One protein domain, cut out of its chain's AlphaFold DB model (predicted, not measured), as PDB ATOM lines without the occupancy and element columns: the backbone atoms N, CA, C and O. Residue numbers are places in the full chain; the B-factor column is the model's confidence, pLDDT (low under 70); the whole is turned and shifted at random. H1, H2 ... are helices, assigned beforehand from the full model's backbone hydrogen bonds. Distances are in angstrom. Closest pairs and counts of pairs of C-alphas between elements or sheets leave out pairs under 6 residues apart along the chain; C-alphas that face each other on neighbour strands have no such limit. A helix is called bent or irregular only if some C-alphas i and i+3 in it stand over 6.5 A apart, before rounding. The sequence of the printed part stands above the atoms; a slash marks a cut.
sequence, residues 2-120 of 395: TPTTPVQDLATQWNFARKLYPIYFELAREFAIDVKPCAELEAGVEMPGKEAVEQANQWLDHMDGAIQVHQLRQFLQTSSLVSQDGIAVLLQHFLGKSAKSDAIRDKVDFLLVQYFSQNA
ATOM      1  N   THR A   2      36.700  27.767   5.465       36.28
ATOM      2  CA  THR A   2      35.888  28.515   4.496       36.28
ATOM      3  C   THR A   2      34.443  28.023   4.597       36.28
ATOM      4  O   THR A   2      34.217  26.826   4.415       36.28
ATOM      5  N   PRO A   3      33.465  28.882   4.930       45.84
ATOM      6  CA  PRO A   3      32.069  28.472   4.979       45.84
ATOM      7  C   PRO A   3      31.634  28.037   3.576       45.84
ATOM      8  O   PRO A   3      31.770  28.780   2.603       45.84
ATOM      9  N   THR A   4      31.182  26.791   3.455       45.78
ATOM     10  CA  THR A   4      30.662  26.239   2.205       45.78
ATOM     11  C   THR A   4      29.278  26.834   1.975       45.78
ATOM     12  O   THR A   4      28.321  26.444   2.638       45.78
ATOM     13  N   THR A   5      29.175  27.817   1.080       51.97
ATOM     14  CA  THR A   5      27.886  28.360   0.634       51.97
ATOM     15  C   THR A   5      27.025  27.206   0.098       51.97
ATOM     16  O   THR A   5      27.510  26.451  -0.752       51.97
ATOM     17  N   PRO A   6      25.800  26.995   0.607       60.78
ATOM     18  CA  PRO A   6      24.983  25.850   0.221       60.78
ATOM     19  C   PRO A   6      24.598  25.903  -1.266       60.78
ATOM     20  O   PRO A   6      24.295  26.955  -1.812       60.78
ATOM     21  N   VAL A   7      24.570  24.747  -1.935       60.34
ATOM     22  CA  VAL A   7      24.321  24.627  -3.389       60.34
ATOM     23  C   VAL A   7      22.956  25.199  -3.816       60.34
ATOM     24  O   VAL A   7      22.829  25.738  -4.914       60.34
ATOM     25  N   GLN A   8      21.945  25.147  -2.941       59.88
ATOM     26  CA  GLN A   8      20.628  25.761  -3.178       59.88
ATOM     27  C   GLN A   8      20.684  27.294  -3.290       59.88
ATOM     28  O   GLN A   8      19.901  27.888  -4.034       59.88
ATOM     29  N   ASP A   9      21.630  27.930  -2.602       79.94
ATOM     30  CA  ASP A   9      21.849  29.374  -2.674       79.94
ATOM     31  C   ASP A   9      22.454  29.755  -4.038       79.94
ATOM     32  O   ASP A   9      21.976  30.664  -4.711       79.94
ATOM     33  N   LEU A  10      23.402  28.951  -4.541       83.50
ATOM     34  CA  LEU A  10      24.031  29.168  -5.851       83.50
ATOM     35  C   LEU A  10      23.042  29.072  -7.022       83.50
ATOM     36  O   LEU A  10      23.065  29.919  -7.913       83.50
ATOM     37  N   ALA A  11      22.152  28.075  -7.020       85.25
ATOM     38  CA  ALA A  11      21.133  27.935  -8.064       85.25
ATOM     39  C   ALA A  11      20.155  29.122  -8.070       85.25
ATOM     40  O   ALA A  11      19.750  29.606  -9.128       85.25
ATOM     41  N   THR A  12      19.801  29.620  -6.884       86.69
ATOM     42  CA  THR A  12      18.919  30.780  -6.732       86.69
ATOM     43  C   THR A  12      19.593  32.045  -7.254       86.69
ATOM     44  O   THR A  12      19.015  32.741  -8.088       86.69
ATOM     45  N   GLN A  13      20.840  32.296  -6.844       87.19
ATOM     46  CA  GLN A  13      21.639  33.430  -7.316       87.19
ATOM     47  C   GLN A  13      21.814  33.412  -8.837       87.19
ATOM     48  O   GLN A  13      21.617  34.431  -9.494       87.19
ATOM     49  N   TRP A  14      22.096  32.245  -9.418       90.94
ATOM     50  CA  TRP A  14      22.219  32.107 -10.867       90.94
ATOM     51  C   TRP A  14      20.925  32.432 -11.609       90.94
ATOM     52  O   TRP A  14      20.934  33.172 -12.592       90.94
ATOM     53  N   ASN A  15      19.793  31.916 -11.125       90.12
ATOM     54  CA  ASN A  15      18.491  32.207 -11.719       90.12
ATOM     55  C   ASN A  15      18.156  33.702 -11.652       90.12
ATOM     56  O   ASN A  15      17.616  34.247 -12.614       90.12
ATOM     57  N   PHE A  16      18.504  34.375 -10.552       89.31
ATOM     58  CA  PHE A  16      18.396  35.831 -10.447       89.31
ATOM     59  C   PHE A  16      19.289  36.540 -11.470       89.31
ATOM     60  O   PHE A  16      18.801  37.385 -12.223       89.31
ATOM     61  N   ALA A  17      20.560  36.149 -11.565       92.31
ATOM     62  CA  ALA A  17      21.506  36.741 -12.505       92.31
ATOM     63  C   ALA A  17      21.048  36.601 -13.962       92.31
ATOM     64  O   ALA A  17      21.082  37.573 -14.714       92.31
ATOM     65  N   ARG A  18      20.521  35.433 -14.347       93.31
ATOM     66  CA  ARG A  18      19.973  35.191 -15.691       93.31
ATOM     67  C   ARG A  18      18.774  36.073 -16.028       93.31
ATOM     68  O   ARG A  18      18.619  36.453 -17.184       93.31
ATOM     69  N   LYS A  19      17.925  36.393 -15.047       92.81
ATOM     70  CA  LYS A  19      16.772  37.285 -15.249       92.81
ATOM     71  C   LYS A  19      17.190  38.753 -15.358       92.81
ATOM     72  O   LYS A  19      16.611  39.489 -16.149       92.81
ATOM     73  N   LEU A  20      18.195  39.169 -14.587       93.69
ATOM     74  CA  LEU A  20      18.702  40.546 -14.582       93.69
ATOM     75  C   LEU A  20      19.587  40.866 -15.786       93.69
ATOM     76  O   LEU A  20      19.542  41.983 -16.295       93.69
ATOM     77  N   TYR A  21      20.377  39.895 -16.248       94.38
ATOM     78  CA  TYR A  21      21.331  40.072 -17.340       94.38
ATOM     79  C   TYR A  21      20.750  40.754 -18.587       94.38
ATOM     80  O   TYR A  21      21.295  41.785 -18.972       94.38
ATOM     81  N   PRO A  22      19.646  40.276 -19.204       93.75
ATOM     82  CA  PRO A  22      19.113  40.910 -20.408       93.75
ATOM     83  C   PRO A  22      18.674  42.358 -20.163       93.75
ATOM     84  O   PRO A  22      18.868  43.205 -21.027       93.75
ATOM     85  N   ILE A  23      18.142  42.659 -18.975       94.38
ATOM     86  CA  ILE A  23      17.728  44.015 -18.600       94.38
ATOM     87  C   ILE A  23      18.955  44.927 -18.501       94.38
ATOM     88  O   ILE A  23      18.981  46.003 -19.096       94.38
ATOM     89  N   TYR A  24      19.993  44.495 -17.779       95.06
ATOM     90  CA  TYR A  24      21.208  45.292 -17.609       95.06
ATOM     91  C   TYR A  24      22.021  45.438 -18.884       95.06
ATOM     92  O   TYR A  24      22.582  46.504 -19.117       95.06
ATOM     93  N   PHE A  25      22.077  44.398 -19.707       93.19
ATOM     94  CA  PHE A  25      22.788  44.436 -20.973       93.19
ATOM     95  C   PHE A  25      22.150  45.437 -21.944       93.19
ATOM     96  O   PHE A  25      22.842  46.246 -22.560       93.19
ATOM     97  N   GLU A  26      20.821  45.435 -22.031       93.62
ATOM     98  CA  GLU A  26      20.075  46.380 -22.860       93.62
ATOM     99  C   GLU A  26      20.195  47.815 -22.348       93.62
ATOM    100  O   GLU A  26      20.442  48.730 -23.133       93.62
ATOM    101  N   LEU A  27      20.145  48.008 -21.029       93.56
ATOM    102  CA  LEU A  27      20.404  49.306 -20.415       93.56
ATOM    103  C   LEU A  27      21.839  49.782 -20.704       93.56
ATOM    104  O   LEU A  27      22.040  50.929 -21.102       93.56
ATOM    105  N   ALA A  28      22.845  48.912 -20.573       93.94
ATOM    106  CA  ALA A  28      24.230  49.247 -20.906       93.94
ATOM    107  C   ALA A  28      24.369  49.690 -22.367       93.94
ATOM    108  O   ALA A  28      25.035  50.684 -22.651       93.94
ATOM    109  N   ARG A  29      23.689  48.992 -23.285       93.69
ATOM    110  CA  ARG A  29      23.670  49.333 -24.709       93.69
ATOM    111  C   ARG A  29      23.009  50.686 -24.969       93.69
ATOM    112  O   ARG A  29      23.570  51.485 -25.714       93.69
ATOM    113  N   GLU A  30      21.848  50.949 -24.369       92.50
ATOM    114  CA  GLU A  30      21.096  52.196 -24.567       92.50
ATOM    115  C   GLU A  30      21.869  53.426 -24.076       92.50
ATOM    116  O   GLU A  30      21.879  54.460 -24.742       92.50
ATOM    117  N   PHE A  31      22.586  53.297 -22.957       92.25
ATOM    118  CA  PHE A  31      23.352  54.395 -22.358       92.25
ATOM    119  C   PHE A  31      24.854  54.359 -22.668       92.25
ATOM    120  O   PHE A  31      25.614  55.101 -22.045       92.25
ATOM    121  N   ALA A  32      25.282  53.521 -23.619       93.25
ATOM    122  CA  ALA A  32      26.681  53.348 -24.017       93.25
ATOM    123  C   ALA A  32      27.643  53.136 -22.827       93.25
ATOM    124  O   ALA A  32      28.743  53.693 -22.782       93.25
ATOM    125  N   ILE A  33      27.217  52.341 -21.843       93.19
ATOM    126  CA  ILE A  33      28.042  51.958 -20.696       93.19
ATOM    127  C   ILE A  33      29.019  50.879 -21.170       93.19
ATOM    128  O   ILE A  33      28.600  49.798 -21.584       93.19
ATOM    129  N   ASP A  34      30.319  51.172 -21.112       92.06
ATOM    130  CA  ASP A  34      31.367  50.236 -21.529       92.06
ATOM    131  C   ASP A  34      31.500  49.089 -20.522       92.06
ATOM    132  O   ASP A  34      32.198  49.188 -19.509       92.06
ATOM    133  N   VAL A  35      30.769  48.005 -20.777       88.94
ATOM    134  CA  VAL A  35      30.784  46.794 -19.962       88.94
ATOM    135  C   VAL A  35      30.988  45.589 -20.864       88.94
ATOM    136  O   VAL A  35      30.231  45.341 -21.802       88.94
ATOM    137  N   LYS A  36      32.007  44.789 -20.538       89.94
ATOM    138  CA  LYS A  36      32.242  43.516 -21.215       89.94
ATOM    139  C   LYS A  36      31.089  42.544 -20.908       89.94
ATOM    140  O   LYS A  36      30.756  42.389 -19.732       89.94
ATOM    141  N   PRO A  37      30.517  41.857 -21.913       90.25
ATOM    142  CA  PRO A  37      29.499  40.837 -21.677       90.25
ATOM    143  C   PRO A  37      30.006  39.715 -20.762       90.25
ATOM    144  O   PRO A  37      31.196  39.373 -20.769       90.25
ATOM    145  N   CYS A  38      29.103  39.126 -19.980       89.88
ATOM    146  CA  CYS A  38      29.418  37.976 -19.139       89.88
ATOM    147  C   CYS A  38      29.207  36.690 -19.949       89.88
ATOM    148  O   CYS A  38      28.073  36.249 -20.128       89.88
ATOM    149  N   ALA A  39      30.301  36.087 -20.426       87.88
ATOM    150  CA  ALA A  39      30.258  34.913 -21.304       87.88
ATOM    151  C   ALA A  39      29.442  33.744 -20.719       87.88
ATOM    152  O   ALA A  39      28.723  33.067 -21.448       87.88
ATOM    153  N   GLU A  40      29.500  33.545 -19.401       86.44
ATOM    154  CA  GLU A  40      28.762  32.486 -18.703       86.44
ATOM    155  C   GLU A  40      27.238  32.711 -18.729       86.44
ATOM    156  O   GLU A  40      26.465  31.763 -18.883       86.44
ATOM    157  N   LEU A  41      26.789  33.969 -18.618       87.81
ATOM    158  CA  LEU A  41      25.366  34.325 -18.692       87.81
ATOM    159  C   LEU A  41      24.842  34.272 -20.136       87.81
ATOM    160  O   LEU A  41      23.685  33.910 -20.348       87.81
ATOM    161  N   GLU A  42      25.693  34.560 -21.125       87.31
ATOM    162  CA  GLU A  42      25.359  34.432 -22.552       87.31
ATOM    163  C   GLU A  42      25.298  32.979 -23.024       87.31
ATOM    164  O   GLU A  42      24.442  32.628 -23.835       87.31
ATOM    165  N   ALA A  43      26.174  32.121 -22.495       82.94
ATOM    166  CA  ALA A  43      26.219  30.705 -22.843       82.94
ATOM    167  C   ALA A  43      24.954  29.937 -22.415       82.94
ATOM    168  O   ALA A  43      24.707  28.837 -22.907       82.94
ATOM    169  N   GLY A  44      24.139  30.504 -21.515       77.44
ATOM    170  CA  GLY A  44      22.843  29.942 -21.133       77.44
ATOM    171  C   GLY A  44      22.932  28.643 -20.329       77.44
ATOM    172  O   GLY A  44      21.986  27.857 -20.338       77.44
ATOM    173  N   VAL A  45      24.051  28.411 -19.636       81.19
ATOM    174  CA  VAL A  45      24.304  27.185 -18.864       81.19
ATOM    175  C   VAL A  45      23.246  27.007 -17.765       81.19
ATOM    176  O   VAL A  45      22.994  27.916 -16.970       81.19
ATOM    177  N   GLU A  46      22.611  25.832 -17.697       74.88
ATOM    178  CA  GLU A  46      21.571  25.553 -16.692       74.88
ATOM    179  C   GLU A  46      22.136  25.253 -15.297       74.88
ATOM    180  O   GLU A  46      21.537  25.652 -14.301       74.88
ATOM    181  N   MET A  47      23.299  24.599 -15.216       76.69
ATOM    182  CA  MET A  47      23.981  24.276 -13.958       76.69
ATOM    183  C   MET A  47      25.360  24.940 -13.910       76.69
ATOM    184  O   MET A  47      26.329  24.369 -14.415       76.69
ATOM    185  N   PRO A  48      25.474  26.145 -13.336       80.75
ATOM    186  CA  PRO A  48      26.748  26.845 -13.267       80.75
ATOM    187  C   PRO A  48      27.664  26.222 -12.207       80.75
ATOM    188  O   PRO A  48      27.222  25.736 -11.161       80.75
ATOM    189  N   GLY A  49      28.972  26.302 -12.443       86.50
ATOM    190  CA  GLY A  49      29.954  26.143 -11.375       86.50
ATOM    191  C   GLY A  49      29.924  27.341 -10.420       86.50
ATOM    192  O   GLY A  49      29.471  28.426 -10.778       86.50
ATOM    193  N   LYS A  50      30.467  27.172  -9.208       87.75
ATOM    194  CA  LYS A  50      30.588  28.260  -8.219       87.75
ATOM    195  C   LYS A  50      31.299  29.496  -8.794       87.75
ATOM    196  O   LYS A  50      30.863  30.614  -8.557       87.75
ATOM    197  N   GLU A  51      32.345  29.279  -9.586       88.94
ATOM    198  CA  GLU A  51      33.107  30.349 -10.234       88.94
ATOM    199  C   GLU A  51      32.255  31.164 -11.219       88.94
ATOM    200  O   GLU A  51      32.312  32.391 -11.203       88.94
ATOM    201  N   ALA A  52      31.404  30.513 -12.019       90.19
ATOM    202  CA  ALA A  52      30.510  31.202 -12.950       90.19
ATOM    203  C   ALA A  52      29.485  32.080 -12.212       90.19
ATOM    204  O   ALA A  52      29.236  33.215 -12.616       90.19
ATOM    205  N   VAL A  53      28.938  31.593 -11.089       89.88
ATOM    206  CA  VAL A  53      28.030  32.381 -10.236       89.88
ATOM    207  C   VAL A  53      28.750  33.593  -9.639       89.88
ATOM    208  O   VAL A  53      28.213  34.697  -9.657       89.88
ATOM    209  N   GLU A  54      29.978  33.420  -9.150       90.50
ATOM    210  CA  GLU A  54      30.779  34.522  -8.608       90.50
ATOM    211  C   GLU A  54      31.112  35.574  -9.676       90.50
ATOM    212  O   GLU A  54      30.974  36.770  -9.413       90.50
ATOM    213  N   GLN A  55      31.483  35.153 -10.889       90.69
ATOM    214  CA  GLN A  55      31.732  36.062 -12.012       90.69
ATOM    215  C   GLN A  55      30.467  36.826 -12.425       90.69
ATOM    216  O   GLN A  55      30.524  38.036 -12.651       90.69
ATOM    217  N   ALA A  56      29.316  36.150 -12.482       92.56
ATOM    218  CA  ALA A  56      28.033  36.789 -12.763       92.56
ATOM    219  C   ALA A  56      27.669  37.831 -11.696       92.56
ATOM    220  O   ALA A  56      27.307  38.953 -12.037       92.56
ATOM    221  N   ASN A  57      27.829  37.504 -10.410       91.88
ATOM    222  CA  ASN A  57      27.560  38.443  -9.320       91.88
ATOM    223  C   ASN A  57      28.485  39.668  -9.370       91.88
ATOM    224  O   ASN A  57      28.011  40.793  -9.234       91.88
ATOM    225  N   GLN A  58      29.780  39.476  -9.641       92.44
ATOM    226  CA  GLN A  58      30.724  40.588  -9.814       92.44
ATOM    227  C   GLN A  58      30.332  41.495 -10.985       92.44
ATOM    228  O   GLN A  58      30.430  42.719 -10.886       92.44
ATOM    229  N   TRP A  59      29.861  40.905 -12.085       95.00
ATOM    230  CA  TRP A  59      29.364  41.658 -13.232       95.00
ATOM    231  C   TRP A  59      28.121  42.486 -12.877       95.00
ATOM    232  O   TRP A  59      28.057  43.670 -13.209       95.00
ATOM    233  N   LEU A  60      27.163  41.898 -12.150       94.19
ATOM    234  CA  LEU A  60      25.969  42.606 -11.678       94.19
ATOM    235  C   LEU A  60      26.330  43.749 -10.727       94.19
ATOM    236  O   LEU A  60      25.831  44.858 -10.892       94.19
ATOM    237  N   ASP A  61      27.234  43.517  -9.775       93.00
ATOM    238  CA  ASP A  61      27.685  44.553  -8.846       93.00
ATOM    239  C   ASP A  61      28.375  45.717  -9.567       93.00
ATOM    240  O   ASP A  61      28.151  46.881  -9.222       93.00
ATOM    241  N   HIS A  62      29.162  45.422 -10.606       94.19
ATOM    242  CA  HIS A  62      29.742  46.447 -11.470       94.19
ATOM    243  C   HIS A  62      28.655  47.259 -12.191       94.19
ATOM    244  O   HIS A  62      28.681  48.492 -12.152       94.19
ATOM    245  N   MET A  63      27.660  46.589 -12.785       94.75
ATOM    246  CA  MET A  63      26.518  47.257 -13.422       94.75
ATOM    247  C   MET A  63      25.737  48.128 -12.435       94.75
ATOM    248  O   MET A  63      25.374  49.261 -12.750       94.75
ATOM    249  N   ASP A  64      25.527  47.652 -11.212       94.06
ATOM    250  CA  ASP A  64      24.836  48.410 -10.175       94.06
ATOM    251  C   ASP A  64      25.581  49.679  -9.767       94.06
ATOM    252  O   ASP A  64      24.938  50.664  -9.401       94.06
ATOM    253  N   GLY A  65      26.913  49.677  -9.819       92.62
ATOM    254  CA  GLY A  65      27.724  50.873  -9.597       92.62
ATOM    255  C   GLY A  65      27.699  51.840 -10.783       92.62
ATOM    256  O   GLY A  65      27.650  53.053 -10.586       92.62
ATOM    257  N   ALA A  66      27.705  51.310 -12.008       94.00
ATOM    258  CA  ALA A  66      27.746  52.109 -13.230       94.00
ATOM    259  C   ALA A  66      26.413  52.816 -13.525       94.00
ATOM    260  O   ALA A  66      26.397  53.970 -13.958       94.00
ATOM    261  N   ILE A  67      25.290  52.140 -13.269       94.00
ATOM    262  CA  ILE A  67      23.959  52.646 -13.607       94.00
ATOM    263  C   ILE A  67      23.528  53.725 -12.623       94.00
ATOM    264  O   ILE A  67      23.466  53.499 -11.413       94.00
ATOM    265  N   GLN A  68      23.106  54.866 -13.147       92.62
ATOM    266  CA  GLN A  68      22.496  55.932 -12.363       92.62
ATOM    267  C   GLN A  68      20.969  55.789 -12.314       92.62
ATOM    268  O   GLN A  68      20.340  55.270 -13.236       92.62
ATOM    269  N   VAL A  69      20.338  56.293 -11.247       92.56
ATOM    270  CA  VAL A  69      18.873  56.201 -11.073       92.56
ATOM    271  C   VAL A  69      18.091  56.873 -12.211       92.56
ATOM    272  O   VAL A  69      17.027  56.391 -12.590       92.56
ATOM    273  N   HIS A  70      18.618  57.953 -12.795       90.00
ATOM    274  CA  HIS A  70      17.969  58.638 -13.916       90.00
ATOM    275  C   HIS A  70      18.012  57.812 -15.212       90.00
ATOM    276  O   HIS A  70      17.028  57.811 -15.944       90.00
ATOM    277  N   GLN A  71      19.093  57.059 -15.457       91.81
ATOM    278  CA  GLN A  71      19.194  56.136 -16.597       91.81
ATOM    279  C   GLN A  71      18.206  54.983 -16.436       91.81
ATOM    280  O   GLN A  71      17.447  54.686 -17.351       91.81
ATOM    281  N   LEU A  72      18.148  54.393 -15.234       92.50
ATOM    282  CA  LEU A  72      17.171  53.351 -14.915       92.50
ATOM    283  C   LEU A  72      15.737  53.860 -15.097       92.50
ATOM    284  O   LEU A  72      14.890  53.154 -15.633       92.50
ATOM    285  N   ARG A  73      15.468  55.101 -14.679       91.31
ATOM    286  CA  ARG A  73      14.166  55.734 -14.878       91.31
ATOM    287  C   ARG A  73      13.805  55.866 -16.344       91.31
ATOM    288  O   ARG A  73      12.718  55.441 -16.714       91.31
ATOM    289  N   GLN A  74      14.691  56.458 -17.135       88.00
ATOM    290  CA  GLN A  74      14.465  56.645 -18.560       88.00
ATOM    291  C   GLN A  74      14.222  55.291 -19.235       88.00
ATOM    292  O   GLN A  74      13.174  55.113 -19.845       88.00
ATOM    293  N   PHE A  75      15.095  54.308 -18.991       91.19
ATOM    294  CA  PHE A  75      14.977  52.956 -19.536       91.19
ATOM    295  C   PHE A  75      13.618  52.306 -19.247       91.19
ATOM    296  O   PHE A  75      12.943  51.835 -20.155       91.19
ATOM    297  N   LEU A  76      13.186  52.293 -17.980       90.12
ATOM    298  CA  LEU A  76      11.937  51.630 -17.582       90.12
ATOM    299  C   LEU A  76      10.670  52.364 -18.043       90.12
ATOM    300  O   LEU A  76       9.581  51.802 -17.945       90.12
ATOM    301  N   GLN A  77      10.790  53.613 -18.490       84.94
ATOM    302  CA  GLN A  77       9.669  54.405 -18.996       84.94
ATOM    303  C   GLN A  77       9.565  54.363 -20.525       84.94
ATOM    304  O   GLN A  77       8.470  54.533 -21.054       84.94
ATOM    305  N   THR A  78      10.673  54.128 -21.234       84.25
ATOM    306  CA  THR A  78      10.720  54.120 -22.706       84.25
ATOM    307  C   THR A  78      10.805  52.718 -23.303       84.25
ATOM    308  O   THR A  78      10.366  52.506 -24.433       84.25
ATOM    309  N   SER A  79      11.357  51.753 -22.566       84.00
ATOM    310  CA  SER A  79      11.583  50.398 -23.057       84.00
ATOM    311  C   SER A  79      10.380  49.496 -22.803       84.00
ATOM    312  O   SER A  79       9.922  49.341 -21.674       84.00
ATOM    313  N   SER A  80       9.914  48.814 -23.850       82.12
ATOM    314  CA  SER A  80       8.914  47.742 -23.743       82.12
ATOM    315  C   SER A  80       9.508  46.404 -23.287       82.12
ATOM    316  O   SER A  80       8.780  45.425 -23.134       82.12
ATOM    317  N   LEU A  81      10.829  46.342 -23.091       82.62
ATOM    318  CA  LEU A  81      11.543  45.108 -22.769       82.62
ATOM    319  C   LEU A  81      11.321  44.658 -21.322       82.62
ATOM    320  O   LEU A  81      11.398  43.465 -21.030       82.62
ATOM    321  N   VAL A  82      11.056  45.598 -20.412       85.19
ATOM    322  CA  VAL A  82      10.917  45.289 -18.988       85.19
ATOM    323  C   VAL A  82       9.449  45.124 -18.630       85.19
ATOM    324  O   VAL A  82       8.704  46.093 -18.501       85.19
ATOM    325  N   SER A  83       9.050  43.868 -18.444       89.31
ATOM    326  CA  SER A  83       7.760  43.523 -17.857       89.31
ATOM    327  C   SER A  83       7.728  43.838 -16.360       89.31
ATOM    328  O   SER A  83       8.762  44.039 -15.715       89.31
ATOM    329  N   GLN A  84       6.528  43.796 -15.781       88.44
ATOM    330  CA  GLN A  84       6.322  43.885 -14.337       88.44
ATOM    331  C   GLN A  84       7.226  42.915 -13.551       88.44
ATOM    332  O   GLN A  84       7.825  43.301 -12.545       88.44
ATOM    333  N   ASP A  85       7.369  41.675 -14.031       91.00
ATOM    334  CA  ASP A  85       8.243  40.670 -13.417       91.00
ATOM    335  C   ASP A  85       9.711  41.112 -13.424       91.00
ATOM    336  O   ASP A  85      10.428  40.902 -12.447       91.00
ATOM    337  N   GLY A  86      10.161  41.773 -14.492       92.62
ATOM    338  CA  GLY A  86      11.510  42.332 -14.571       92.62
ATOM    339  C   GLY A  86      11.759  43.408 -13.511       92.62
ATOM    340  O   GLY A  86      12.811  43.408 -12.869       92.62
ATOM    341  N   ILE A  87      10.776  44.282 -13.261       93.88
ATOM    342  CA  ILE A  87      10.862  45.292 -12.194       93.88
ATOM    343  C   ILE A  87      10.864  44.635 -10.812       93.88
ATOM    344  O   ILE A  87      11.655  45.036  -9.957       93.88
ATOM    345  N   ALA A  88      10.033  43.612 -10.590       94.56
ATOM    346  CA  ALA A  88      10.027  42.864  -9.332       94.56
ATOM    347  C   ALA A  88      11.400  42.242  -9.042       94.56
ATOM    348  O   ALA A  88      11.913  42.374  -7.932       94.56
ATOM    349  N   VAL A  89      12.028  41.625 -10.050       94.19
ATOM    350  CA  VAL A  89      13.362  41.019  -9.926       94.19
ATOM    351  C   VAL A  89      14.431  42.078  -9.632       94.19
ATOM    352  O   VAL A  89      15.245  41.876  -8.732       94.19
ATOM    353  N   LEU A  90      14.409  43.225 -10.323       94.81
ATOM    354  CA  LEU A  90      15.297  44.361 -10.022       94.81
ATOM    355  C   LEU A  90      15.120  44.856  -8.582       94.81
ATOM    356  O   LEU A  90      16.096  45.094  -7.872       94.81
ATOM    357  N   LEU A  91      13.874  45.011  -8.138       95.62
ATOM    358  CA  LEU A  91      13.567  45.497  -6.799       95.62
ATOM    359  C   LEU A  91      14.037  44.506  -5.724       95.62
ATOM    360  O   LEU A  91      14.701  44.919  -4.773       95.62
ATOM    361  N   GLN A  92      13.771  43.208  -5.895       94.38
ATOM    362  CA  GLN A  92      14.262  42.153  -5.001       94.38
ATOM    363  C   GLN A  92      15.794  42.133  -4.929       94.38
ATOM    364  O   GLN A  92      16.351  42.025  -3.837       94.38
ATOM    365  N   HIS A  93      16.475  42.317  -6.063       94.19
ATOM    366  CA  HIS A  93      17.937  42.408  -6.126       94.19
ATOM    367  C   HIS A  93      18.488  43.560  -5.276       94.19
ATOM    368  O   HIS A  93      19.312  43.344  -4.387       94.19
ATOM    369  N   PHE A  94      17.984  44.785  -5.464       94.81
ATOM    370  CA  PHE A  94      18.450  45.936  -4.678       94.81
ATOM    371  C   PHE A  94      18.046  45.867  -3.195       94.81
ATOM    372  O   PHE A  94      18.797  46.320  -2.321       94.81
ATOM    373  N   LEU A  95      16.887  45.280  -2.877       94.06
ATOM    374  CA  LEU A  95      16.471  45.039  -1.493       94.06
ATOM    375  C   LEU A  95      17.345  43.984  -0.804       94.06
ATOM    376  O   LEU A  95      17.660  44.156   0.375       94.06
ATOM    377  N   GLY A  96      17.799  42.963  -1.534       91.88
ATOM    378  CA  GLY A  96      18.676  41.901  -1.033       91.88
ATOM    379  C   GLY A  96      20.127  42.325  -0.780       91.88
ATOM    380  O   GLY A  96      20.844  41.634  -0.059       91.88
ATOM    381  N   LYS A  97      20.576  43.471  -1.313       91.00
ATOM    382  CA  LYS A  97      21.953  43.951  -1.093       91.00
ATOM    383  C   LYS A  97      22.245  44.222   0.380       91.00
ATOM    384  O   LYS A  97      21.485  44.924   1.045       91.00
ATOM    385  N   SER A  98      23.389  43.750   0.868       85.94
ATOM    386  CA  SER A  98      23.849  44.000   2.241       85.94
ATOM    387  C   SER A  98      24.308  45.445   2.456       85.94
ATOM    388  O   SER A  98      24.025  46.035   3.495       85.94
ATOM    389  N   ALA A  99      24.974  46.043   1.465       88.44
ATOM    390  CA  ALA A  99      25.395  47.438   1.503       88.44
ATOM    391  C   ALA A  99      24.248  48.365   1.074       88.44
ATOM    392  O   ALA A  99      23.743  48.261  -0.045       88.44
ATOM    393  N   LYS A 100      23.849  49.292   1.950       91.88
ATOM    394  CA  LYS A 100      22.800  50.285   1.686       91.88
ATOM    395  C   LYS A 100      23.419  51.669   1.481       91.88
ATOM    396  O   LYS A 100      23.614  52.417   2.430       91.88
ATOM    397  N   SER A 101      23.772  51.991   0.238       92.56
ATOM    398  CA  SER A 101      24.225  53.337  -0.136       92.56
ATOM    399  C   SER A 101      23.050  54.231  -0.535       92.56
ATOM    400  O   SER A 101      21.996  53.730  -0.932       92.56
ATOM    401  N   ASP A 102      23.248  55.551  -0.517       92.19
ATOM    402  CA  ASP A 102      22.242  56.511  -1.001       92.19
ATOM    403  C   ASP A 102      21.851  56.247  -2.465       92.19
ATOM    404  O   ASP A 102      20.676  56.295  -2.820       92.19
ATOM    405  N   ALA A 103      22.806  55.844  -3.309       93.25
ATOM    406  CA  ALA A 103      22.526  55.482  -4.698       93.25
ATOM    407  C   ALA A 103      21.609  54.247  -4.820       93.25
ATOM    408  O   ALA A 103      20.725  54.211  -5.676       93.25
ATOM    409  N   ILE A 104      21.792  53.232  -3.965       94.44
ATOM    410  CA  ILE A 104      20.907  52.055  -3.923       94.44
ATOM    411  C   ILE A 104      19.533  52.455  -3.391       94.44
ATOM    412  O   ILE A 104      18.516  52.023  -3.927       94.44
ATOM    413  N   ARG A 105      19.495  53.297  -2.359       95.31
ATOM    414  CA  ARG A 105      18.259  53.831  -1.791       95.31
ATOM    415  C   ARG A 105      17.416  54.549  -2.846       95.31
ATOM    416  O   ARG A 105      16.229  54.253  -2.952       95.31
ATOM    417  N   ASP A 106      18.019  55.420  -3.650       94.75
ATOM    418  CA  ASP A 106      17.322  56.146  -4.717       94.75
ATOM    419  C   ASP A 106      16.762  55.200  -5.791       94.75
ATOM    420  O   ASP A 106      15.640  55.389  -6.269       94.75
ATOM    421  N   LYS A 107      17.506  54.142  -6.142       96.00
ATOM    422  CA  LYS A 107      17.028  53.098  -7.063       96.00
ATOM    423  C   LYS A 107      15.846  52.331  -6.484       96.00
ATOM    424  O   LYS A 107      14.863  52.137  -7.190       96.00
ATOM    425  N   VAL A 108      15.916  51.931  -5.214       96.94
ATOM    426  CA  VAL A 108      14.814  51.245  -4.523       96.94
ATOM    427  C   VAL A 108      13.580  52.145  -4.458       96.94
ATOM    428  O   VAL A 108      12.506  51.706  -4.852       96.94
ATOM    429  N   ASP A 109      13.723  53.406  -4.038       95.94
ATOM    430  CA  ASP A 109      12.613  54.371  -3.973       95.94
ATOM    431  C   ASP A 109      11.934  54.541  -5.339       95.94
ATOM    432  O   ASP A 109      10.709  54.516  -5.445       95.94
ATOM    433  N   PHE A 110      12.725  54.654  -6.409       95.44
ATOM    434  CA  PHE A 110      12.190  54.727  -7.762       95.44
ATOM    435  C   PHE A 110      11.488  53.431  -8.198       95.44
ATOM    436  O   PHE A 110      10.358  53.498  -8.686       95.44
ATOM    437  N   LEU A 111      12.129  52.272  -8.023       96.69
ATOM    438  CA  LEU A 111      11.602  50.970  -8.447       96.69
ATOM    439  C   LEU A 111      10.310  50.609  -7.719       96.69
ATOM    440  O   LEU A 111       9.399  50.082  -8.343       96.69
ATOM    441  N   LEU A 112      10.202  50.941  -6.432       97.31
ATOM    442  CA  LEU A 112       8.979  50.779  -5.649       97.31
ATOM    443  C   LEU A 112       7.803  51.533  -6.276       97.31
ATOM    444  O   LEU A 112       6.751  50.953  -6.543       97.31
ATOM    445  N   VAL A 113       7.996  52.826  -6.547       96.06
ATOM    446  CA  VAL A 113       6.966  53.673  -7.161       96.06
ATOM    447  C   VAL A 113       6.638  53.187  -8.569       96.06
ATOM    448  O   VAL A 113       5.472  53.175  -8.948       96.06
ATOM    449  N   GLN A 114       7.652  52.778  -9.338       95.00
ATOM    450  CA  GLN A 114       7.468  52.294 -10.702       95.00
ATOM    451  C   GLN A 114       6.692  50.972 -10.740       95.00
ATOM    452  O   GLN A 114       5.726  50.862 -11.493       95.00
ATOM    453  N   TYR A 115       7.066  50.010  -9.894       95.75
ATOM    454  CA  TYR A 115       6.371  48.735  -9.749       95.75
ATOM    455  C   TYR A 115       4.908  48.952  -9.364       95.75
ATOM    456  O   TYR A 115       4.013  48.417 -10.012       95.75
ATOM    457  N   PHE A 116       4.651  49.789  -8.356       96.19
ATOM    458  CA  PHE A 116       3.285  50.091  -7.945       96.19
ATOM    459  C   PHE A 116       2.491  50.792  -9.055       96.19
ATOM    460  O   PHE A 116       1.354  50.416  -9.302       96.19
ATOM    461  N   SER A 117       3.088  51.750  -9.778       93.00
ATOM    462  CA  SER A 117       2.387  52.435 -10.874       93.00
ATOM    463  C   SER A 117       1.971  51.504 -12.012       93.00
ATOM    464  O   SER A 117       0.897  51.687 -12.558       93.00
ATOM    465  N   GLN A 118       2.762  50.475 -12.331       90.69
ATOM    466  CA  GLN A 118       2.382  49.492 -13.355       90.69
ATOM    467  C   GLN A 118       1.264  48.545 -12.898       90.69
ATOM    468  O   GLN A 118       0.595  47.947 -13.732       90.69
ATOM    469  N   ASN A 119       1.077  48.399 -11.586       91.50
ATOM    470  CA  ASN A 119       0.032  47.565 -10.995       91.50
ATOM    471  C   ASN A 119      -1.249  48.336 -10.668       91.50
ATOM    472  O   ASN A 119      -2.293  47.729 -10.430       91.50
ATOM    473  N   ALA A 120      -1.165  49.661 -10.591       92.06
ATOM    474  CA  ALA A 120      -2.293  50.497 -10.240       92.06
ATOM    475  C   ALA A 120      -3.317  50.517 -11.395       92.06
ATOM    476  O   ALA A 120      -2.941  50.749 -12.544       92.06
TER     477      ALA A 120
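What this domain is: This is residues 2 to 120 of the 395 residues of an uncharacterized protein of Acidobacteria bacterium (UniProt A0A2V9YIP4). A bent helix, H1, runs through the domain; H3 crosses its first arm, H1a, on one side, and on the other the hairpin of H5 and H6 packs on H1a through H5. H4 crosses the second arm, H1b, and packs on H6, while tiny H2 sits beside H3. The printed part has 119 residues, with six named helices in order H1 to H6 and no named strand: all helix. It is compact, radius of gyration of the C-alphas 14.4 A, and elongated, spanning 42 by 27 by 25 A.

How they stand to each other: H1, residues 7 to 30, assigned as one helix by its hydrogen bonds, is bent: C-alphas 19 and 22 are 6.7 A apart, and arms H1a, residues 7 to 19, and H1b, residues 22 to 30, stand at a steep tilt of 38 degrees. H1a touches H3, residues 50 to 66, the same way at a steep tilt of 43 degrees; the closest C-alphas, Trp 14 and Val 53, are 5.9 A apart. With residues 16 to 19 alone, H1a touches H5, residues 84 to 96, opposite ways at a steep tilt of 49 degrees; closest C-alphas Phe 16 and Val 89, 7.2 A. H1b touches H4, residues 69 to 78, about perpendicular at 82 degrees; closest C-alphas Leu 27 and Phe 75, 6.6 A. H5 and H6, residues 102 to 119, form a hairpin, shallow tilt 29 degrees; closest C-alphas Leu 91 and Leu 111, 6.0 A. H6, with residues 103 to 110 alone, touches H4; closest C-alphas Lys 107 and Val 69, 5.4 A. H2, residues 39 to 42, only just touches H3, with 3 pairs of C-alphas within 8 A; closest Glu 40 and Ala 52, 6.1 A. Every O i to N i+4 pair is within hydrogen-bond range in H1a, H1b, H3, H4, H5 and H6; H2 is too short for one.

Where its parts are: H1a begins at C-alpha 7 (24.321, 24.627, -3.389) and measures 18.9 A; H3 measures 24.5 A. H6, 25.9 A, ends at C-alpha 119 (0.032, 47.565, -10.995).

The domain as a whole: The farthest C-alphas, Thr 2 and Ala 120, are 46.5 A apart. The printed part has no cut and no long link. Residues 2 to 8 have pLDDT under 70.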